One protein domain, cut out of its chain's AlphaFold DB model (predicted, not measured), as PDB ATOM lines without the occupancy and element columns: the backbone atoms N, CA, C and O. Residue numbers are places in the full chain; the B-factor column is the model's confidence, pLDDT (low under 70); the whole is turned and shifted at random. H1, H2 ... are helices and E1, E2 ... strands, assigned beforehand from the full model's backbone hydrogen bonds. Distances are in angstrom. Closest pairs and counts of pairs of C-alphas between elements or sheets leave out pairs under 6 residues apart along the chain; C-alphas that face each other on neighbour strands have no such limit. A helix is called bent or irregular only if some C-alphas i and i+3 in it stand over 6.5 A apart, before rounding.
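What this domain is: This is residues 184 to 193, 220 to 348 and 359 to 376 of the 552 residues of an uncharacterized protein of Trypanosoma conorhini (UniProt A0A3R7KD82). A twisted sheet of five strands runs through the middle of this domain, with the long helix H4 over one face and the helices H5 and H2 grazing it from the side away from H4. H1 sits by the edge strand E6 and H3 by the opposite edge strand E3, while a long unnamed stretch, residues 238 to 262, lies toward the E3 end of the sheet on H4's side. The printed part has 157 residues with five named helices and six named strands, in the order H1 E1 E2 E3 H2 E4 H3 E5 H4 E6 H5; the mixed sheet runs E3, E5, E2, E1, E6. The class is mixed, helices and strands. The whole is compact and rounded, with a radius of gyration of the C-alphas of 14.9 A and spans of 37 by 35 by 30 A.

Where its parts are: The sheet holds E3, residues 263 to 267, 13.4 A long; E5, residues 303 to 308, 16.2 A; E2, residues 232 to 237, 16.4 A; E1, residues 224 to 229, 16.5 A; and E6, residues 339 to 343, 13.1 A. E1 begins at C-alpha 224, at (209.704, 111.033, 128.926). The longest helix is H4, residues 316 to 332, 21.9 A from first to last C-alpha, beginning at (204.743, 115.097, 110.775). H1 is residues 184 to 193, 14.3 A, and H5 is residues 362 to 374, 18.1 A, ending at C-alpha 374, at (220.299, 106.893, 139.916). The short elements are H2, residues 269 to 274, E4, residues 276 to 278, and H3, residues 283 to 289.

How they stand to each other: E1 and E2 form a hairpin, antiparallel at 165 degrees, with N 227 and O 234 2.8 A apart. E5 and E2 are antiparallel at 163 degrees, with N 305 and O 235 at 2.8 A. E3 and E5 are antiparallel at 150 degrees, with N 264 and O 306 at 2.8 A. E1 and E6 are parallel at 18 degrees, with N 226 and O 340 at 2.8 A. H4 is on the sheet at a height of 8.7 A, over E2 and only just over E5, on which 3 of its C-alphas fall; it runs along the strands, at 23 degrees to E2 on the local plane. Its closest C-alphas to E2 are those of Ile 320 and Val 233, 7.5 A apart. H4 has a kink of 30 degrees near residue 326 and is irregular, but only just: C-alphas 322 and 325 are 6.8 A apart. E5, H4 and E6 make a split strand-helix-strand unit, two strands that run the same way with E2 and E1 between them, and its crossover is right-handed. H1 and H4 on one face of the sheet make two layers, helices on one face of a sheet. The closest C-alphas of H1 and E6 are those of Ile 184 and Gly 341, 6.1 A apart; H1 and H4 are only just apart, at 8.3 A. H3 only grazes the sheet, and its closest C-alpha pair with E3 is Met 289 and Phe 266, 5.8 A. H5 only grazes it with residues 363 to 368, and H2 with residues 269 to 272. H2 and H5 are close but not clearly touching, the C-alphas of Leu 272 and Arg 365 being 6.4 A apart, at a steep tilt of 43 degrees, opposite ways. E4 pairs with no named strand; its closest C-alphas to H2 are those of Val 277 and Ala 271, 5.2 A apart. Every O i to N i+4 pair is within hydrogen-bond range in H1, H2, H3 and H5, and 10 of 13 are in H4.

The domain as a whole: The C-alphas farthest apart are those of Asp 314 and Gly 376, at 43.2 A. Residues 194 to 219 are not printed, with 16.7 A between C-alphas 193 and 220, nor are residues 349 to 358, with 13.1 A between C-alphas 348 and 359. The links E2 to E3 and H3 to E5 are long, of 25 and 13 residues. The mean pLDDT of the printed part is 71.8, and 70 residues are under 70, among them residues 240 to 262, 292 to 300 and 309 to 328.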
ATOM      1  N   ILE A 184     206.542 121.453 123.440       79.19
ATOM      2  CA  ILE A 184     207.037 120.744 124.633       79.19
ATOM      3  C   ILE A 184     207.003 121.664 125.865       79.19
ATOM      4  O   ILE A 184     206.502 121.274 126.921       79.19
ATOM      5  N   GLY A 185     207.443 122.918 125.725       71.50
ATOM      6  CA  GLY A 185     207.353 123.919 126.790       71.50
ATOM      7  C   GLY A 185     205.912 124.254 127.208       71.50
ATOM      8  O   GLY A 185     205.650 124.518 128.381       71.50
ATOM      9  N   VAL A 186     204.947 124.262 126.283       70.69
ATOM     10  CA  VAL A 186     203.513 124.436 126.591       70.69
ATOM     11  C   VAL A 186     202.953 123.213 127.317       70.69
ATOM     12  O   VAL A 186     202.277 123.391 128.330       70.69
ATOM     13  N   LEU A 187     203.262 121.995 126.859       69.94
ATOM     14  CA  LEU A 187     202.823 120.755 127.509       69.94
ATOM     15  C   LEU A 187     203.341 120.672 128.951       69.94
ATOM     16  O   LEU A 187     202.541 120.482 129.866       69.94
ATOM     17  N   ASN A 188     204.639 120.911 129.174       75.38
ATOM     18  CA  ASN A 188     205.226 120.944 130.519       75.38
ATOM     19  C   ASN A 188     204.527 121.970 131.426       75.38
ATOM     20  O   ASN A 188     204.094 121.621 132.521       75.38
ATOM     21  N   ARG A 189     204.303 123.205 130.950       69.69
ATOM     22  CA  ARG A 189     203.584 124.240 131.720       69.69
ATOM     23  C   ARG A 189     202.130 123.870 132.025       69.69
ATOM     24  O   ARG A 189     201.632 124.241 133.082       69.69
ATOM     25  N   MET A 190     201.441 123.155 131.133       64.62
ATOM     26  CA  MET A 190     200.098 122.634 131.413       64.62
ATOM     27  C   MET A 190     200.135 121.585 132.528       64.62
ATOM     28  O   MET A 190     199.410 121.720 133.509       64.62
ATOM     29  N   MET A 191     201.036 120.605 132.432       68.94
ATOM     30  CA  MET A 191     201.180 119.565 133.455       68.94
ATOM     31  C   MET A 191     201.623 120.136 134.807       68.94
ATOM     32  O   MET A 191     201.122 119.696 135.831       68.94
ATOM     33  N   GLU A 192     202.469 121.169 134.843       66.88
ATOM     34  CA  GLU A 192     202.801 121.903 136.075       66.88
ATOM     35  C   GLU A 192     201.603 122.638 136.698       66.88
ATOM     36  O   GLU A 192     201.566 122.842 137.914       66.88
ATOM     37  N   ILE A 193     200.646 123.104 135.889       65.06
ATOM     38  CA  ILE A 193     199.419 123.741 136.385       65.06
ATOM     39  C   ILE A 193     198.487 122.678 136.971       65.06
ATOM     40  O   ILE A 193     197.994 122.863 138.083       65.06
ATOM     41  N   GLY A 220     209.304 110.140 142.332       76.88
ATOM     42  CA  GLY A 220     209.083 111.073 141.226       76.88
ATOM     43  C   GLY A 220     209.014 110.328 139.894       76.88
ATOM     44  O   GLY A 220     209.823 109.433 139.657       76.88
ATOM     45  N   LEU A 221     208.071 110.712 139.031       79.06
ATOM     46  CA  LEU A 221     208.072 110.257 137.644       79.06
ATOM     47  C   LEU A 221     209.349 110.743 136.944       79.06
ATOM     48  O   LEU A 221     209.699 111.925 137.018       79.06
ATOM     49  N   LEU A 222     210.030 109.830 136.256       83.75
ATOM     50  CA  LEU A 222     211.138 110.159 135.370       83.75
ATOM     51  C   LEU A 222     210.612 110.849 134.107       83.75
ATOM     52  O   LEU A 222     209.484 110.570 133.685       83.75
ATOM     53  N   PRO A 223     211.405 111.739 133.485       87.12
ATOM     54  CA  PRO A 223     210.987 112.386 132.256       87.12
ATOM     55  C   PRO A 223     210.737 111.365 131.139       87.12
ATOM     56  O   PRO A 223     211.398 110.332 131.071       87.12
ATOM     57  N   VAL A 224     209.824 111.695 130.229       87.06
ATOM     58  CA  VAL A 224     209.704 111.033 128.926       87.06
ATOM     59  C   VAL A 224     210.454 111.887 127.905       87.06
ATOM     60  O   VAL A 224     210.205 113.091 127.775       87.06
ATOM     61  N   TRP A 225     211.404 111.284 127.192       90.81
ATOM     62  CA  TRP A 225     212.154 111.970 126.138       90.81
ATOM     63  C   TRP A 225     211.430 111.805 124.808       90.81
ATOM     64  O   TRP A 225     211.040 110.694 124.470       90.81
ATOM     65  N   ILE A 226     211.275 112.888 124.051       87.81
ATOM     66  CA  ILE A 226     210.640 112.909 122.731       87.81
ATOM     67  C   ILE A 226     211.705 113.299 121.706       87.81
ATOM     68  O   ILE A 226     212.144 114.449 121.689       87.81
ATOM     69  N   ILE A 227     212.122 112.349 120.873       87.06
ATOM     70  CA  ILE A 227     213.052 112.565 119.761       87.06
ATOM     71  C   ILE A 227     212.236 112.706 118.475       87.06
ATOM     72  O   ILE A 227     211.384 111.862 118.188       87.06
ATOM     73  N   VAL A 228     212.505 113.759 117.704       80.88
ATOM     74  CA  VAL A 228     211.848 114.040 116.418       80.88
ATOM     75  C   VAL A 228     212.869 113.999 115.285       80.88
ATOM     76  O   VAL A 228     213.906 114.657 115.370       80.88
ATOM     77  N   ASP A 229     212.540 113.260 114.227       76.50
ATOM     78  CA  ASP A 229     213.268 113.186 112.956       76.50
ATOM     79  C   ASP A 229     212.268 113.278 111.778       76.50
ATOM     80  O   ASP A 229     211.055 113.144 111.953       76.50
ATOM     81  N   VAL A 230     212.771 113.492 110.562       67.38
ATOM     82  CA  VAL A 230     212.032 113.920 109.353       67.38
ATOM     83  C   VAL A 230     210.868 112.990 108.953       67.38
ATOM     84  O   VAL A 230     209.954 113.412 108.248       67.38
ATOM     85  N   GLY A 231     210.860 111.730 109.403       69.75
ATOM     86  CA  GLY A 231     209.778 110.767 109.141       69.75
ATOM     87  C   GLY A 231     209.252 110.008 110.364       69.75
ATOM     88  O   GLY A 231     208.377 109.152 110.207       69.75
ATOM     89  N   PHE A 232     209.771 110.285 111.565       76.44
ATOM     90  CA  PHE A 232     209.564 109.444 112.747       76.44
ATOM     91  C   PHE A 232     209.613 110.259 114.041       76.44
ATOM     92  O   PHE A 232     210.423 111.173 114.183       76.44
ATOM     93  N   VAL A 233     208.796 109.878 115.024       80.38
ATOM     94  CA  VAL A 233     208.907 110.393 116.397       80.38
ATOM     95  C   VAL A 233     209.036 109.221 117.353       80.38
ATOM     96  O   VAL A 233     208.272 108.260 117.281       80.38
ATOM     97  N   LEU A 234     209.997 109.306 118.263       86.44
ATOM     98  CA  LEU A 234     210.288 108.289 119.260       86.44
ATOM     99  C   LEU A 234     210.114 108.891 120.652       86.44
ATOM    100  O   LEU A 234     210.824 109.827 121.016       86.44
ATOM    101  N   ALA A 235     209.201 108.330 121.440       87.00
ATOM    102  CA  ALA A 235     209.151 108.582 122.873       87.00
ATOM    103  C   ALA A 235     209.915 107.481 123.627       87.00
ATOM    104  O   ALA A 235     209.708 106.294 123.370       87.00
ATOM    105  N   ILE A 236     210.789 107.874 124.553       88.81
ATOM    106  CA  ILE A 236     211.526 106.978 125.455       88.81
ATOM    107  C   ILE A 236     210.966 107.170 126.860       88.81
ATOM    108  O   ILE A 236     210.984 108.284 127.389       88.81
ATOM    109  N   ASP A 237     210.496 106.084 127.463       85.94
ATOM    110  CA  ASP A 237     209.867 106.072 128.779       85.94
ATOM    111  C   ASP A 237     210.555 105.069 129.717       85.94
ATOM    112  O   ASP A 237     210.765 103.909 129.365       85.94
ATOM    113  N   LEU A 238     210.902 105.513 130.927       81.75
ATOM    114  CA  LEU A 238     211.574 104.708 131.959       81.75
ATOM    115  C   LEU A 238     210.635 104.283 133.099       81.75
ATOM    116  O   LEU A 238     211.028 103.507 133.972       81.75
ATOM    117  N   ASN A 239     209.398 104.780 133.102       76.62
ATOM    118  CA  ASN A 239     208.428 104.568 134.176       76.62
ATOM    119  C   ASN A 239     207.667 103.220 134.029       76.62
ATOM    120  O   ASN A 239     207.052 102.737 134.980       76.62
ATOM    121  N   GLY A 240     207.767 102.553 132.872       65.06
ATOM    122  CA  GLY A 240     207.382 101.143 132.683       65.06
ATOM    123  C   GLY A 240     205.872 100.837 132.697       65.06
ATOM    124  O   GLY A 240     205.020 101.720 132.774       65.06
ATOM    125  N   THR A 241     205.514  99.546 132.590       58.00
ATOM    126  CA  THR A 241     204.111  99.115 132.386       58.00
ATOM    127  C   THR A 241     203.468  98.383 133.551       58.00
ATOM    128  O   THR A 241     202.260  98.496 133.713       58.00
ATOM    129  N   THR A 242     204.203  97.637 134.375       47.16
ATOM    130  CA  THR A 242     203.590  96.824 135.451       47.16
ATOM    131  C   THR A 242     202.889  97.672 136.508       47.16
ATOM    132  O   THR A 242     201.795  97.334 136.956       47.16
ATOM    133  N   GLN A 243     203.502  98.801 136.862       49.22
ATOM    134  CA  GLN A 243     203.037  99.704 137.910       49.22
ATOM    135  C   GLN A 243     201.831 100.555 137.471       49.22
ATOM    136  O   GLN A 243     200.906 100.776 138.252       49.22
ATOM    137  N   HIS A 244     201.835 101.014 136.213       52.31
ATOM    138  CA  HIS A 244     200.878 102.000 135.690       52.31
ATOM    139  C   HIS A 244     199.911 101.448 134.629       52.31
ATOM    140  O   HIS A 244     198.898 102.069 134.325       52.31
ATOM    141  N   ARG A 245     200.177 100.248 134.097       56.88
ATOM    142  CA  ARG A 245     199.452  99.573 132.997       56.88
ATOM    143  C   ARG A 245     199.450 100.313 131.652       56.88
ATOM    144  O   ARG A 245     198.746  99.891 130.735       56.88
ATOM    145  N   ASN A 246     200.316 101.316 131.501       62.47
ATOM    146  CA  ASN A 246     200.359 102.282 130.394       62.47
ATOM    147  C   ASN A 246     200.246 101.684 128.986       62.47
ATOM    148  O   ASN A 246     199.566 102.253 128.140       62.47
ATOM    149  N   TYR A 247     200.866 100.527 128.725       66.31
ATOM    150  CA  TYR A 247     200.896  99.926 127.379       66.31
ATOM    151  C   TYR A 247     200.163  98.579 127.270       66.31
ATOM    152  O   TYR A 247     200.164  97.964 126.203       66.31
ATOM    153  N   VAL A 248     199.462  98.148 128.331       57.50
ATOM    154  CA  VAL A 248     198.723  96.866 128.380       57.50
ATOM    155  C   VAL A 248     197.619  96.802 127.313       57.50
ATOM    156  O   VAL A 248     197.342  95.738 126.769       57.50
ATOM    157  N   GLY A 249     197.018  97.944 126.964       54.56
ATOM    158  CA  GLY A 249     195.989  98.039 125.923       54.56
ATOM    159  C   GLY A 249     196.498  98.312 124.501       54.56
ATOM    160  O   GLY A 249     195.684  98.305 123.579       54.56
ATOM    161  N   ILE A 250     197.797  98.582 124.311       55.38
ATOM    162  CA  ILE A 250     198.356  99.091 123.041       55.38
ATOM    163  C   ILE A 250     199.052  97.989 122.225       55.38
ATOM    164  O   ILE A 250     198.962  97.995 120.997       55.38
ATOM    165  N   ALA A 251     199.675  97.005 122.882       50.66
ATOM    166  CA  ALA A 251     200.423  95.934 122.213       50.66
ATOM    167  C   ALA A 251     199.558  94.979 121.353       50.66
ATOM    168  O   ALA A 251     200.063  94.337 120.437       50.66
ATOM    169  N   ALA A 252     198.254  94.870 121.626       44.28
ATOM    170  CA  ALA A 252     197.452  93.710 121.222       44.28
ATOM    171  C   ALA A 252     196.754  93.773 119.840       44.28
ATOM    172  O   ALA A 252     195.999  92.855 119.527       44.28
ATOM    173  N   SER A 253     196.906  94.833 119.029       50.31
ATOM    174  CA  SER A 253     196.010  95.024 117.856       50.31
ATOM    175  C   SER A 253     196.574  95.705 116.596       50.31
ATOM    176  O   SER A 253     195.827  95.898 115.637       50.31
ATOM    177  N   ARG A 254     197.860  96.088 116.543       56.06
ATOM    178  CA  ARG A 254     198.351  97.031 115.507       56.06
ATOM    179  C   ARG A 254     199.165  96.445 114.349       56.06
ATOM    180  O   ARG A 254     199.370  97.148 113.364       56.06
ATOM    181  N   ALA A 255     199.546  95.169 114.392       58.56
ATOM    182  CA  ALA A 255     200.378  94.529 113.361       58.56
ATOM    183  C   ALA A 255     199.634  94.127 112.062       58.56
ATOM    184  O   ALA A 255     200.151  93.349 111.275       58.56
ATOM    185  N   ALA A 256     198.413  94.612 111.807       60.06
ATOM    186  CA  ALA A 256     197.635  94.195 110.631       60.06
ATOM    187  C   ALA A 256     197.978  94.952 109.328       60.06
ATOM    188  O   ALA A 256     197.552  94.532 108.253       60.06
ATOM    189  N   ARG A 257     198.669  96.100 109.409       62.62
ATOM    190  CA  ARG A 257     199.018  96.972 108.269       62.62
ATOM    191  C   ARG A 257     200.321  97.720 108.545       62.62
ATOM    192  O   ARG A 257     200.623  97.994 109.705       62.62
ATOM    193  N   PHE A 258     201.048  98.081 107.486       64.81
ATOM    194  CA  PHE A 258     202.250  98.907 107.572       64.81
ATOM    195  C   PHE A 258     202.108 100.212 106.755       64.81
ATOM    196  O   PHE A 258     201.612 100.147 105.629       64.81
ATOM    197  N   PRO A 259     202.565 101.362 107.288       61.62
ATOM    198  CA  PRO A 259     202.919 101.552 108.694       61.62
ATOM    199  C   PRO A 259     201.659 101.502 109.586       61.62
ATOM    200  O   PRO A 259     200.535 101.657 109.095       61.62
ATOM    201  N   PRO A 260     201.808 101.179 110.881       64.19
ATOM    202  CA  PRO A 260     200.672 100.885 111.748       64.19
ATOM    203  C   PRO A 260     199.844 102.134 112.070       64.19
ATOM    204  O   PRO A 260     200.362 103.239 112.204       64.19
ATOM    205  N   ASN A 261     198.538 101.949 112.283       61.12
ATOM    206  CA  ASN A 261     197.661 103.018 112.766       61.12
ATOM    207  C   ASN A 261     197.968 103.325 114.248       61.12
ATOM    208  O   ASN A 261     197.413 102.687 115.147       61.12
ATOM    209  N   GLY A 262     198.844 104.301 114.497       69.06
ATOM    210  CA  GLY A 262     199.242 104.761 115.831       69.06
ATOM    211  C   GLY A 262     200.728 104.522 116.109       69.06
ATOM    212  O   GLY A 262     201.570 104.765 115.253       69.06
ATOM    213  N   CYS A 263     201.049 104.059 117.319       74.50
ATOM    214  CA  CYS A 263     202.418 103.750 117.739       74.50
ATOM    215  C   CYS A 263     202.701 102.249 117.883       74.50
ATOM    216  O   CYS A 263     201.793 101.451 118.150       74.50
ATOM    217  N   ILE A 264     203.988 101.923 117.758       78.88
ATOM    218  CA  ILE A 264     204.643 100.655 118.086       78.88
ATOM    219  C   ILE A 264     205.263 100.806 119.479       78.88
ATOM    220  O   ILE A 264     205.989 101.768 119.714       78.88
ATOM    221  N   VAL A 265     205.004  99.863 120.387       80.69
ATOM    222  CA  VAL A 265     205.619  99.831 121.726       80.69
ATOM    223  C   VAL A 265     206.578  98.649 121.800       80.69
ATOM    224  O   VAL A 265     206.169  97.519 121.525       80.69
ATOM    225  N   PHE A 266     207.833  98.904 122.166       83.00
ATOM    226  CA  PHE A 266     208.925  97.934 122.083       83.00
ATOM    227  C   PHE A 266     209.926  98.061 123.250       83.00
ATOM    228  O   PHE A 266     210.016  99.126 123.871       83.00
ATOM    229  N   PRO A 267     210.681  96.996 123.582       83.44
ATOM    230  CA  PRO A 267     211.782  97.071 124.545       83.44
ATOM    231  C   PRO A 267     212.915  97.953 123.996       83.44
ATOM    232  O   PRO A 267     213.327  97.782 122.854       83.44
ATOM    233  N   PHE A 268     213.423  98.896 124.793       86.00
ATOM    234  CA  PHE A 268     214.411  99.889 124.339       86.00
ATOM    235  C   PHE A 268     215.835  99.645 124.871       86.00
ATOM    236  O   PHE A 268     216.728 100.453 124.639       86.00
ATOM    237  N   GLN A 269     216.072  98.541 125.586       82.12
ATOM    238  CA  GLN A 269     217.373  98.218 126.194       82.12
ATOM    239  C   GLN A 269     218.470  98.099 125.131       82.12
ATOM    240  O   GLN A 269     219.532  98.702 125.268       82.12
ATOM    241  N   ASP A 270     218.187  97.342 124.068       81.12
ATOM    242  CA  ASP A 270     219.129  97.098 122.981       81.12
ATOM    243  C   ASP A 270     219.430  98.389 122.218       81.12
ATOM    244  O   ASP A 270     220.584  98.791 122.128       81.12
ATOM    245  N   ALA A 271     218.393  99.128 121.814       84.88
ATOM    246  CA  ALA A 271     218.552 100.421 121.152       84.88
ATOM    247  C   ALA A 271     219.356 101.437 121.989       84.88
ATOM    248  O   ALA A 271     220.187 102.168 121.454       84.88
ATOM    249  N   LEU A 272     219.160 101.471 123.312       83.94
ATOM    250  CA  LEU A 272     219.908 102.355 124.208       83.94
ATOM    251  C   LEU A 272     221.402 101.991 124.284       83.94
ATOM    252  O   LEU A 272     222.240 102.895 124.334       83.94
ATOM    253  N   ARG A 273     221.733 100.692 124.277       82.50
ATOM    254  CA  ARG A 273     223.112 100.178 124.224       82.50
ATOM    255  C   ARG A 273     223.754 100.487 122.872       82.50
ATOM    256  O   ARG A 273     224.839 101.062 122.827       82.50
ATOM    257  N   ASP A 274     223.061 100.136 121.797       83.81
ATOM    258  CA  ASP A 274     223.585 100.170 120.432       83.81
ATOM    259  C   ASP A 274     223.620 101.614 119.881       83.81
ATOM    260  O   ASP A 274     224.429 101.949 119.020       83.81
ATOM    261  N   GLY A 275     222.828 102.525 120.465       84.50
ATOM    262  CA  GLY A 275     222.792 103.953 120.131       84.50
ATOM    263  C   GLY A 275     221.882 104.304 118.954       84.50
ATOM    264  O   GLY A 275     221.858 105.458 118.523       84.50
ATOM    265  N   GLU A 276     221.117 103.340 118.450       87.31
ATOM    266  CA  GLU A 276     220.210 103.499 117.319       87.31
ATOM    267  C   GLU A 276     218.955 102.625 117.458       87.31
ATOM    268  O   GLU A 276     218.965 101.578 118.100       87.31
ATOM    269  N   VAL A 277     217.859 103.061 116.836       86.38
ATOM    270  CA  VAL A 277     216.641 102.267 116.647       86.38
ATOM    271  C   VAL A 277     216.551 101.877 115.182       86.38
ATOM    272  O   VAL A 277     216.400 102.741 114.319       86.38
ATOM    273  N   GLN A 278     216.582 100.578 114.904       86.06
ATOM    274  CA  GLN A 278     216.252 100.051 113.585       86.06
ATOM    275  C   GLN A 278     214.750 100.249 113.332       86.06
ATOM    276  O   GLN A 278     213.913  99.721 114.067       86.06
ATOM    277  N   LEU A 279     214.400 101.070 112.339       84.31
ATOM    278  CA  LEU A 279     213.008 101.389 112.028       84.31
ATOM    279  C   LEU A 279     212.426 100.302 111.111       84.31
ATOM    280  O   LEU A 279     213.036  99.992 110.085       84.31
ATOM    281  N   PRO A 280     211.245  99.745 111.427       81.75
ATOM    282  CA  PRO A 280     210.655  98.682 110.630       81.75
ATOM    283  C   PRO A 280     210.179  99.234 109.282       81.75
ATOM    284  O   PRO A 280     209.554 100.294 109.226       81.75
ATOM    285  N   GLY A 281     210.446  98.500 108.206       78.94
ATOM    286  CA  GLY A 281     209.995  98.775 106.841       78.94
ATOM    287  C   GLY A 281     208.797  97.932 106.390       78.94
ATOM    288  O   GLY A 281     208.243  98.190 105.323       78.94
ATOM    289  N   ASN A 282     208.384  96.924 107.166       80.12
ATOM    290  CA  ASN A 282     207.240  96.066 106.836       80.12
ATOM    291  C   ASN A 282     206.503  95.516 108.073       80.12
ATOM    292  O   ASN A 282     206.920  95.678 109.218       80.12
ATOM    293  N   VAL A 283     205.374  94.839 107.824       80.00
ATOM    294  CA  VAL A 283     204.509  94.244 108.859       80.00
ATOM    295  C   VAL A 283     205.228  93.189 109.711       80.00
ATOM    296  O   VAL A 283     204.989  93.127 110.915       80.00
ATOM    297  N   SER A 284     206.101  92.372 109.111       80.56
ATOM    298  CA  SER A 284     206.817  91.312 109.831       80.56
ATOM    299  C   SER A 284     207.798  91.906 110.841       80.56
ATOM    300  O   SER A 284     207.831  91.478 111.990       80.56
ATOM    301  N   GLU A 285     208.529  92.946 110.439       83.31
ATOM    302  CA  GLU A 285     209.451  93.677 111.315       83.31
ATOM    303  C   GLU A 285     208.713  94.388 112.457       83.31
ATOM    304  O   GLU A 285     209.141  94.315 113.610       83.31
ATOM    305  N   VAL A 286     207.547  94.991 112.181       79.19
ATOM    306  CA  VAL A 286     206.665  95.529 113.235       79.19
ATOM    307  C   VAL A 286     206.249  94.428 114.216       79.19
ATOM    308  O   VAL A 286     206.301  94.647 115.424       79.19
ATOM    309  N   ALA A 287     205.867  93.243 113.733       78.19
ATOM    310  CA  ALA A 287     205.471  92.130 114.595       78.19
ATOM    311  C   ALA A 287     206.627  91.609 115.470       78.19
ATOM    312  O   ALA A 287     206.391  91.272 116.628       78.19
ATOM    313  N   THR A 288     207.866  91.591 114.963       80.31
ATOM    314  CA  THR A 288     209.058  91.230 115.758       80.31
ATOM    315  C   THR A 288     209.488  92.318 116.744       80.31
ATOM    316  O   THR A 288     210.068  92.006 117.780       80.31
ATOM    317  N   MET A 289     209.202  93.586 116.438       80.69
ATOM    318  CA  MET A 289     209.549  94.737 117.276       80.69
ATOM    319  C   MET A 289     208.554  94.941 118.430       80.69
ATOM    320  O   MET A 289     208.947  95.376 119.511       80.69
ATOM    321  N   ILE A 290     207.267  94.632 118.229       77.19
ATOM    322  CA  ILE A 290     206.231  94.805 119.257       77.19
ATOM    323  C   ILE A 290     206.532  93.953 120.497       77.19
ATOM    324  O   ILE A 290     206.752  92.744 120.433       77.19
ATOM    325  N   MET A 291     206.458  94.592 121.665       72.50
ATOM    326  CA  MET A 291     206.555  93.924 122.960       72.50
ATOM    327  C   MET A 291     205.460  92.844 123.124       72.50
ATOM    328  O   MET A 291     204.271  93.170 123.036       72.50
ATOM    329  N   PRO A 292     205.810  91.585 123.457       63.34
ATOM    330  CA  PRO A 292     204.828  90.547 123.759       63.34
ATOM    331  C   PRO A 292     203.943  90.928 124.951       63.34
ATOM    332  O   PRO A 292     204.452  91.284 126.014       63.34
ATOM    333  N   ALA A 293     202.624  90.767 124.812       56.59
ATOM    334  CA  ALA A 293     201.635  91.169 125.822       56.59
ATOM    335  C   ALA A 293     201.803  90.495 127.205       56.59
ATOM    336  O   ALA A 293     201.255  90.982 128.190       56.59
ATOM    337  N   ALA A 294     202.561  89.396 127.285       48.94
ATOM    338  CA  ALA A 294     202.846  88.659 128.516       48.94
ATOM    339  C   ALA A 294     204.112  89.128 129.271       48.94
ATOM    340  O   ALA A 294     204.383  88.623 130.359       48.94
ATOM    341  N   LYS A 295     204.917  90.057 128.726       57.56
ATOM    342  CA  LYS A 295     206.125  90.551 129.413       57.56
ATOM    343  C   LYS A 295     205.785  91.684 130.386       57.56
ATOM    344  O   LYS A 295     205.650  92.843 129.997       57.56
ATOM    345  N   GLU A 296     205.707  91.346 131.670       52.19
ATOM    346  CA  GLU A 296     205.658  92.308 132.774       52.19
ATOM    347  C   GLU A 296     206.936  93.175 132.819       52.19
ATOM    348  O   GLU A 296     207.978  92.743 133.313       52.19
ATOM    349  N   MET A 297     206.874  94.422 132.330       58.09
ATOM    350  CA  MET A 297     207.993  95.366 132.449       58.09
ATOM    351  C   MET A 297     207.964  96.119 133.779       58.09
ATOM    352  O   MET A 297     207.065  96.926 134.048       58.09
ATOM    353  N   ARG A 298     208.976  95.850 134.608       59.69
ATOM    354  CA  ARG A 298     209.240  96.518 135.893       59.69
ATOM    355  C   ARG A 298     209.583  98.003 135.694       59.69
ATOM    356  O   ARG A 298     209.984  98.419 134.611       59.69
ATOM    357  N   TRP A 299     209.448  98.798 136.751       61.16
ATOM    358  CA  TRP A 299     209.939 100.182 136.782       61.16
ATOM    359  C   TRP A 299     211.446 100.242 136.471       61.16
ATOM    360  O   TRP A 299     212.198  99.384 136.936       61.16
ATOM    361  N   GLY A 300     211.896 101.235 135.696       61.88
ATOM    362  CA  GLY A 300     213.294 101.358 135.261       61.88
ATOM    363  C   GLY A 300     213.682 100.471 134.069       61.88
ATOM    364  O   GLY A 300     214.835 100.487 133.651       61.88
ATOM    365  N   VAL A 301     212.745  99.714 133.489       74.19
ATOM    366  CA  VAL A 301     212.943  98.993 132.222       74.19
ATOM    367  C   VAL A 301     212.622  99.963 131.074       74.19
ATOM    368  O   VAL A 301     211.455 100.335 130.941       74.19
ATOM    369  N   PRO A 302     213.599 100.402 130.250       79.88
ATOM    370  CA  PRO A 302     213.336 101.390 129.205       79.88
ATOM    371  C   PRO A 302     212.393 100.862 128.112       79.88
ATOM    372  O   PRO A 302     212.603  99.786 127.542       79.88
ATOM    373  N   VAL A 303     211.363 101.647 127.803       84.44
ATOM    374  CA  VAL A 303     210.350 101.377 126.779       84.44
ATOM    375  C   VAL A 303     210.461 102.408 125.666       84.44
ATOM    376  O   VAL A 303     210.538 103.610 125.920       84.44
ATOM    377  N   GLY A 304     210.437 101.929 124.427       86.81
ATOM    378  CA  GLY A 304     210.373 102.753 123.234       86.81
ATOM    379  C   GLY A 304     208.943 102.786 122.717       86.81
ATOM    380  O   GLY A 304     208.273 101.753 122.632       86.81
ATOM    381  N   VAL A 305     208.469 103.974 122.356       84.38
ATOM    382  CA  VAL A 305     207.180 104.179 121.699       84.38
ATOM    383  C   VAL A 305     207.432 104.933 120.399       84.38
ATOM    384  O   VAL A 305     207.632 106.147 120.393       84.38
ATOM    385  N   LEU A 306     207.471 104.188 119.297       84.00
ATOM    386  CA  LEU A 306     207.753 104.702 117.960       84.00
ATOM    387  C   LEU A 306     206.446 105.047 117.242       84.00
ATOM    388  O   LEU A 306     205.557 104.206 117.093       84.00
ATOM    389  N   PHE A 307     206.353 106.280 116.760       79.00
ATOM    390  CA  PHE A 307     205.278 106.790 115.919       79.00
ATOM    391  C   PHE A 307     205.809 106.915 114.485       79.00
ATOM    392  O   PHE A 307     206.783 107.627 114.236       79.00
ATOM    393  N   ILE A 308     205.169 106.212 113.548       74.31
ATOM    394  CA  ILE A 308     205.507 106.224 112.119       74.31
ATOM    395  C   ILE A 308     204.360 106.900 111.370       74.31
ATOM    396  O   ILE A 308     203.203 106.535 111.577       74.31
ATOM    397  N   ASN A 309     204.657 107.863 110.499       64.94
ATOM    398  CA  ASN A 309     203.623 108.539 109.720       64.94
ATOM    399  C   ASN A 309     203.280 107.759 108.425       64.94
ATOM    400  O   ASN A 309     204.160 107.602 107.578       64.94
ATOM    401  N   PRO A 310     202.029 107.289 108.226       48.53
ATOM    402  CA  PRO A 310     201.589 106.646 106.982       48.53
ATOM    403  C   PRO A 310     201.416 107.571 105.777       48.53
ATOM    404  O   PRO A 310     201.257 107.057 104.673       48.53
ATOM    405  N   LEU A 311     201.339 108.892 105.964       48.38
ATOM    406  CA  LEU A 311     200.878 109.807 104.921       48.38
ATOM    407  C   LEU A 311     201.811 111.008 104.782       48.38
ATOM    408  O   LEU A 311     202.075 111.713 105.753       48.38
ATOM    409  N   GLU A 312     202.234 111.273 103.548       46.25
ATOM    410  CA  GLU A 312     202.859 112.531 103.136       46.25
ATOM    411  C   GLU A 312     201.923 113.691 103.520       46.25
ATOM    412  O   GLU A 312     200.857 113.879 102.933       46.25
ATOM    413  N   ARG A 313     202.275 114.405 104.593       45.03
ATOM    414  CA  ARG A 313     201.490 115.488 105.194       45.03
ATOM    415  C   ARG A 313     202.419 116.611 105.605       45.03
ATOM    416  O   ARG A 313     203.532 116.351 106.054       45.03
ATOM    417  N   ASP A 314     201.906 117.834 105.515       49.84
ATOM    418  CA  ASP A 314     202.677 119.083 105.533       49.84
ATOM    419  C   ASP A 314     203.537 119.321 106.789       49.84
ATOM    420  O   ASP A 314     204.425 120.165 106.756       49.84
ATOM    421  N   SER A 315     203.287 118.605 107.893       58.16
ATOM    422  CA  SER A 315     204.230 118.486 109.014       58.16
ATOM    423  C   SER A 315     203.914 117.258 109.876       58.16
ATOM    424  O   SER A 315     202.876 117.191 110.542       58.16
ATOM    425  N   ILE A 316     204.832 116.289 109.910       55.09
ATOM    426  CA  ILE A 316     204.743 115.097 110.775       55.09
ATOM    427  C   ILE A 316     204.689 115.463 112.266       55.09
ATOM    428  O   ILE A 316     203.981 114.843 113.065       55.09
ATOM    429  N   VAL A 317     205.429 116.504 112.628       58.12
ATOM    430  CA  VAL A 317     205.591 116.999 113.994       58.12
ATOM    431  C   VAL A 317     204.280 117.553 114.508       58.12
ATOM    432  O   VAL A 317     203.890 117.277 115.642       58.12
ATOM    433  N   ARG A 318     203.568 118.285 113.651       62.31
ATOM    434  CA  ARG A 318     202.257 118.835 113.959       62.31
ATOM    435  C   ARG A 318     201.254 117.726 114.281       62.31
ATOM    436  O   ARG A 318     200.681 117.746 115.366       62.31
ATOM    437  N   ASP A 319     201.093 116.730 113.411       61.53
ATOM    438  CA  ASP A 319     200.137 115.635 113.637       61.53
ATOM    439  C   ASP A 319     200.464 114.830 114.911       61.53
ATOM    440  O   ASP A 319     199.569 114.504 115.699       61.53
ATOM    441  N   ILE A 320     201.744 114.543 115.172       61.44
ATOM    442  CA  ILE A 320     202.142 113.741 116.337       61.44
ATOM    443  C   ILE A 320     202.055 114.544 117.641       61.44
ATOM    444  O   ILE A 320     201.475 114.049 118.608       61.44
ATOM    445  N   CYS A 321     202.537 115.788 117.678       60.91
ATOM    446  CA  CYS A 321     202.486 116.629 118.877       60.91
ATOM    447  C   CYS A 321     201.084 117.187 119.184       60.91
ATOM    448  O   CYS A 321     200.825 117.538 120.335       60.91
ATOM    449  N   GLN A 322     200.174 117.266 118.201       59.28
ATOM    450  CA  GLN A 322     198.798 117.749 118.406       59.28
ATOM    451  C   GLN A 322     197.783 116.624 118.659       59.28
ATOM    452  O   GLN A 322     196.852 116.824 119.438       59.28
ATOM    453  N   VAL A 323     197.945 115.444 118.042       59.72
ATOM    454  CA  VAL A 323     196.942 114.361 118.110       59.72
ATOM    455  C   VAL A 323     197.419 113.183 118.955       59.72
ATOM    456  O   VAL A 323     196.758 112.797 119.923       59.72
ATOM    457  N   PHE A 324     198.563 112.593 118.601       61.69
ATOM    458  CA  PHE A 324     198.978 111.306 119.160       61.69
ATOM    459  C   PHE A 324     199.631 111.435 120.536       61.69
ATOM    460  O   PHE A 324     199.216 110.745 121.467       61.69
ATOM    461  N   LEU A 325     200.610 112.330 120.686       67.81
ATOM    462  CA  LEU A 325     201.360 112.496 121.928       67.81
ATOM    463  C   LEU A 325     200.482 112.995 123.094       67.81
ATOM    464  O   LEU A 325     200.568 112.393 124.162       67.81
ATOM    465  N   PRO A 326     199.584 113.994 122.944       64.88
ATOM    466  CA  PRO A 326     198.712 114.411 124.045       64.88
ATOM    467  C   PRO A 326     197.756 113.302 124.497       64.88
ATOM    468  O   PRO A 326     197.573 113.108 125.694       64.88
ATOM    469  N   SER A 327     197.195 112.537 123.552       62.84
ATOM    470  CA  SER A 327     196.301 111.407 123.852       62.84
ATOM    471  C   SER A 327     197.043 110.277 124.577       62.84
ATOM    472  O   SER A 327     196.565 109.758 125.582       62.84
ATOM    473  N   PHE A 328     198.249 109.944 124.106       68.81
ATOM    474  CA  PHE A 328     199.150 108.973 124.728       68.81
ATOM    475  C   PHE A 328     199.532 109.374 126.161       68.81
ATOM    476  O   PHE A 328     199.421 108.565 127.080       68.81
ATOM    477  N   LEU A 329     199.928 110.635 126.368       71.56
ATOM    478  CA  LEU A 329     200.267 111.151 127.694       71.56
ATOM    479  C   LEU A 329     199.043 111.204 128.615       71.56
ATOM    480  O   LEU A 329     199.186 110.959 129.805       71.56
ATOM    481  N   GLN A 330     197.840 111.459 128.095       67.75
ATOM    482  CA  GLN A 330     196.613 111.414 128.891       67.75
ATOM    483  C   GLN A 330     196.244 109.985 129.337       67.75
ATOM    484  O   GLN A 330     195.725 109.822 130.442       67.75
ATOM    485  N   GLU A 331     196.502 108.961 128.512       67.19
ATOM    486  CA  GLU A 331     196.262 107.549 128.864       67.19
ATOM    487  C   GLU A 331     197.315 107.025 129.860       67.19
ATOM    488  O   GLU A 331     196.950 106.429 130.873       67.19
ATOM    489  N   ALA A 332     198.603 107.285 129.610       68.12
ATOM    490  CA  ALA A 332     199.715 106.777 130.420       68.12
ATOM    491  C   ALA A 332     200.025 107.621 131.676       68.12
ATOM    492  O   ALA A 332     200.423 107.093 132.714       68.12
ATOM    493  N   TYR A 333     199.838 108.942 131.600       73.19
ATOM    494  CA  TYR A 333     200.208 109.912 132.636       73.19
ATOM    495  C   TYR A 333     199.095 110.956 132.862       73.19
ATOM    496  O   TYR A 333     199.321 112.157 132.696       73.19
ATOM    497  N   PRO A 334     197.893 110.547 133.322       61.84
ATOM    498  CA  PRO A 334     196.757 111.451 133.571       61.84
ATOM    499  C   PRO A 334     197.000 112.499 134.678       61.84
ATOM    500  O   PRO A 334     196.128 113.323 134.953       61.84
ATOM    501  N   HIS A 335     198.154 112.452 135.348       64.81
ATOM    502  CA  HIS A 335     198.605 113.413 136.361       64.81
ATOM    503  C   HIS A 335     199.852 114.202 135.915       64.81
ATOM    504  O   HIS A 335     200.440 114.930 136.711       64.81
ATOM    505  N   GLY A 336     200.223 114.083 134.636       71.50
ATOM    506  CA  GLY A 336     201.402 114.692 134.034       71.50
ATOM    507  C   GLY A 336     202.681 113.874 134.229       71.50
ATOM    508  O   GLY A 336     202.793 113.067 135.146       71.50
ATOM    509  N   VAL A 337     203.655 114.101 133.349       77.69
ATOM    510  CA  VAL A 337     205.025 113.570 133.418       77.69
ATOM    511  C   VAL A 337     205.969 114.614 132.805       77.69
ATOM    512  O   VAL A 337     205.576 115.255 131.831       77.69
ATOM    513  N   PRO A 338     207.188 114.849 133.327       82.44
ATOM    514  CA  PRO A 338     208.100 115.813 132.711       82.44
ATOM    515  C   PRO A 338     208.474 115.389 131.281       82.44
ATOM    516  O   PRO A 338     208.799 114.228 131.049       82.44
ATOM    517  N   LEU A 339     208.476 116.311 130.319       84.88
ATOM    518  CA  LEU A 339     208.892 116.035 128.937       84.88
ATOM    519  C   LEU A 339     210.234 116.686 128.615       84.88
ATOM    520  O   LEU A 339     210.462 117.855 128.940       84.88
ATOM    521  N   LYS A 340     211.088 115.951 127.900       88.06
ATOM    522  CA  LYS A 340     212.331 116.458 127.304       88.06
ATOM    523  C   LYS A 340     212.279 116.276 125.787       88.06
ATOM    524  O   LYS A 340     212.399 115.157 125.302       88.06
ATOM    525  N   GLY A 341     212.075 117.361 125.046       84.81
ATOM    526  CA  GLY A 341     212.048 117.345 123.581       84.81
ATOM    527  C   GLY A 341     213.437 117.538 122.988       84.81
ATOM    528  O   GLY A 341     214.166 118.416 123.443       84.81
ATOM    529  N   ILE A 342     213.799 116.732 121.988       85.50
ATOM    530  CA  ILE A 342     215.063 116.833 121.253       85.50
ATOM    531  C   ILE A 342     214.783 116.715 119.750       85.50
ATOM    532  O   ILE A 342     214.222 115.727 119.276       85.50
ATOM    533  N   TRP A 343     215.178 117.748 119.010       80.75
ATOM    534  CA  TRP A 343     215.106 117.799 117.555       80.75
ATOM    535  C   TRP A 343     216.388 117.198 116.967       80.75
ATOM    536  O   TRP A 343     217.483 117.694 117.237       80.75
ATOM    537  N   ALA A 344     216.266 116.112 116.207       73.12
ATOM    538  CA  ALA A 344     217.393 115.362 115.654       73.12
ATOM    539  C   ALA A 344     217.171 115.098 114.153       73.12
ATOM    540  O   ALA A 344     216.938 113.955 113.761       73.12
ATOM    541  N   PRO A 345     217.223 116.143 113.305       63.69
ATOM    542  CA  PRO A 345     217.012 115.995 111.876       63.69
ATOM    543  C   PRO A 345     218.205 115.242 111.291       63.69
ATOM    544  O   PRO A 345     219.357 115.634 111.506       63.69
ATOM    545  N   ALA A 346     217.941 114.155 110.567       57.06
ATOM    546  CA  ALA A 346     218.989 113.347 109.959       57.06
ATOM    547  C   ALA A 346     219.981 114.205 109.147       57.06
ATOM    548  O   ALA A 346     219.605 114.913 108.206       57.06
ATOM    549  N   ALA A 347     221.271 114.112 109.489       46.56
ATOM    550  CA  ALA A 347     222.335 114.671 108.664       46.56
ATOM    551  C   ALA A 347     222.232 114.075 107.249       46.56
ATOM    552  O   ALA A 347     222.048 112.869 107.090       46.56
ATOM    553  N   SER A 348     222.301 114.938 106.234       44.62
ATOM    554  CA  SER A 348     221.912 114.635 104.852       44.62
ATOM    555  C   SER A 348     222.833 113.626 104.143       44.62
ATOM    556  O   SER A 348     223.596 113.999 103.252       44.62
ATOM    557  N   LYS A 359     219.339 107.324 114.699       84.25
ATOM    558  CA  LYS A 359     220.397 107.529 115.700       84.25
ATOM    559  C   LYS A 359     219.832 108.228 116.935       84.25
ATOM    560  O   LYS A 359     219.154 109.245 116.817       84.25
ATOM    561  N   ILE A 360     220.153 107.719 118.122       87.06
ATOM    562  CA  ILE A 360     219.798 108.343 119.400       87.06
ATOM    563  C   ILE A 360     220.898 109.360 119.747       87.06
ATOM    564  O   ILE A 360     222.054 108.960 119.915       87.06
ATOM    565  N   PRO A 361     220.592 110.666 119.878       87.81
ATOM    566  CA  PRO A 361     221.599 111.658 120.250       87.81
ATOM    567  C   PRO A 361     222.301 111.313 121.574       87.81
ATOM    568  O   PRO A 361     221.651 110.933 122.551       87.81
ATOM    569  N   GLY A 362     223.629 111.476 121.621       84.25
ATOM    570  CA  GLY A 362     224.460 111.066 122.765       84.25
ATOM    571  C   GLY A 362     223.998 111.650 124.103       84.25
ATOM    572  O   GLY A 362     223.867 110.915 125.076       84.25
ATOM    573  N   SER A 363     223.599 112.924 124.110       86.44
ATOM    574  CA  SER A 363     223.035 113.616 125.277       86.44
ATOM    575  C   SER A 363     221.725 113.003 125.799       86.44
ATOM    576  O   SER A 363     221.460 113.061 127.003       86.44
ATOM    577  N   VAL A 364     220.910 112.382 124.934       87.94
ATOM    578  CA  VAL A 364     219.726 111.609 125.354       87.94
ATOM    579  C   VAL A 364     220.184 110.339 126.051       87.94
ATOM    580  O   VAL A 364     219.745 110.067 127.164       87.94
ATOM    581  N   ARG A 365     221.080 109.579 125.409       88.94
ATOM    582  CA  ARG A 365     221.579 108.299 125.922       88.94
ATOM    583  C   ARG A 365     222.253 108.483 127.280       88.94
ATOM    584  O   ARG A 365     221.924 107.763 128.212       88.94
ATOM    585  N   GLU A 366     223.106 109.491 127.420       88.12
ATOM    586  CA  GLU A 366     223.743 109.876 128.686       88.12
ATOM    587  C   GLU A 366     222.708 110.270 129.752       88.12
ATOM    588  O   GLU A 366     222.755 109.757 130.868       88.12
ATOM    589  N   SER A 367     221.715 111.100 129.404       88.44
ATOM    590  CA  SER A 367     220.631 111.476 130.327       88.44
ATOM    591  C   SER A 367     219.823 110.267 130.812       88.44
ATOM    592  O   SER A 367     219.506 110.166 131.996       88.44
ATOM    593  N   VAL A 368     219.477 109.356 129.899       86.94
ATOM    594  CA  VAL A 368     218.717 108.135 130.190       86.94
ATOM    595  C   VAL A 368     219.543 107.187 131.063       86.94
ATOM    596  O   VAL A 368     219.046 106.702 132.077       86.94
ATOM    597  N   MET A 369     220.818 106.973 130.727       85.56
ATOM    598  CA  MET A 369     221.733 106.125 131.499       85.56
ATOM    599  C   MET A 369     222.031 106.698 132.895       85.56
ATOM    600  O   MET A 369     222.132 105.921 133.845       85.56
ATOM    601  N   SER A 370     222.091 108.027 133.058       85.88
ATOM    602  CA  SER A 370     222.162 108.675 134.380       85.88
ATOM    603  C   SER A 370     220.937 108.322 135.219       85.88
ATOM    604  O   SER A 370     221.083 107.789 136.315       85.88
ATOM    605  N   CYS A 371     219.726 108.490 134.672       82.94
ATOM    606  CA  CYS A 371     218.488 108.134 135.372       82.94
ATOM    607  C   CYS A 371     218.429 106.639 135.748       82.94
ATOM    608  O   CYS A 371     218.026 106.303 136.858       82.94
ATOM    609  N   LEU A 372     218.866 105.729 134.869       79.81
ATOM    610  CA  LEU A 372     218.945 104.293 135.181       79.81
ATOM    611  C   LEU A 372     219.962 103.986 136.296       79.81
ATOM    612  O   LEU A 372     219.714 103.120 137.138       79.81
ATOM    613  N   THR A 373     221.073 104.721 136.333       79.56
ATOM    614  CA  THR A 373     222.105 104.604 137.373       79.56
ATOM    615  C   THR A 373     221.603 105.136 138.718       79.56
ATOM    616  O   THR A 373     221.726 104.448 139.727       79.56
ATOM    617  N   GLU A 374     220.948 106.301 138.734       75.88
ATOM    618  CA  GLU A 374     220.299 106.893 139.916       75.88
ATOM    619  C   GLU A 374     219.191 105.997 140.496       75.88
ATOM    620  O   GLU A 374     218.990 105.950 141.710       75.88
ATOM    621  N   LEU A 375     218.483 105.241 139.647       70.06
ATOM    622  CA  LEU A 375     217.505 104.250 140.097       70.06
ATOM    623  C   LEU A 375     218.135 102.990 140.724       70.06
ATOM    624  O   LEU A 375     217.399 102.245 141.380       70.06
ATOM    625  N   GLY A 376     219.439 102.748 140.544       64.44
ATOM    626  CA  GLY A 376     220.128 101.516 140.951       64.44
ATOM    627  C   GLY A 376     219.957 100.345 139.971       64.44
ATOM    628  O   GLY A 376     220.115  99.191 140.358       64.44
TER     629      GLY A 376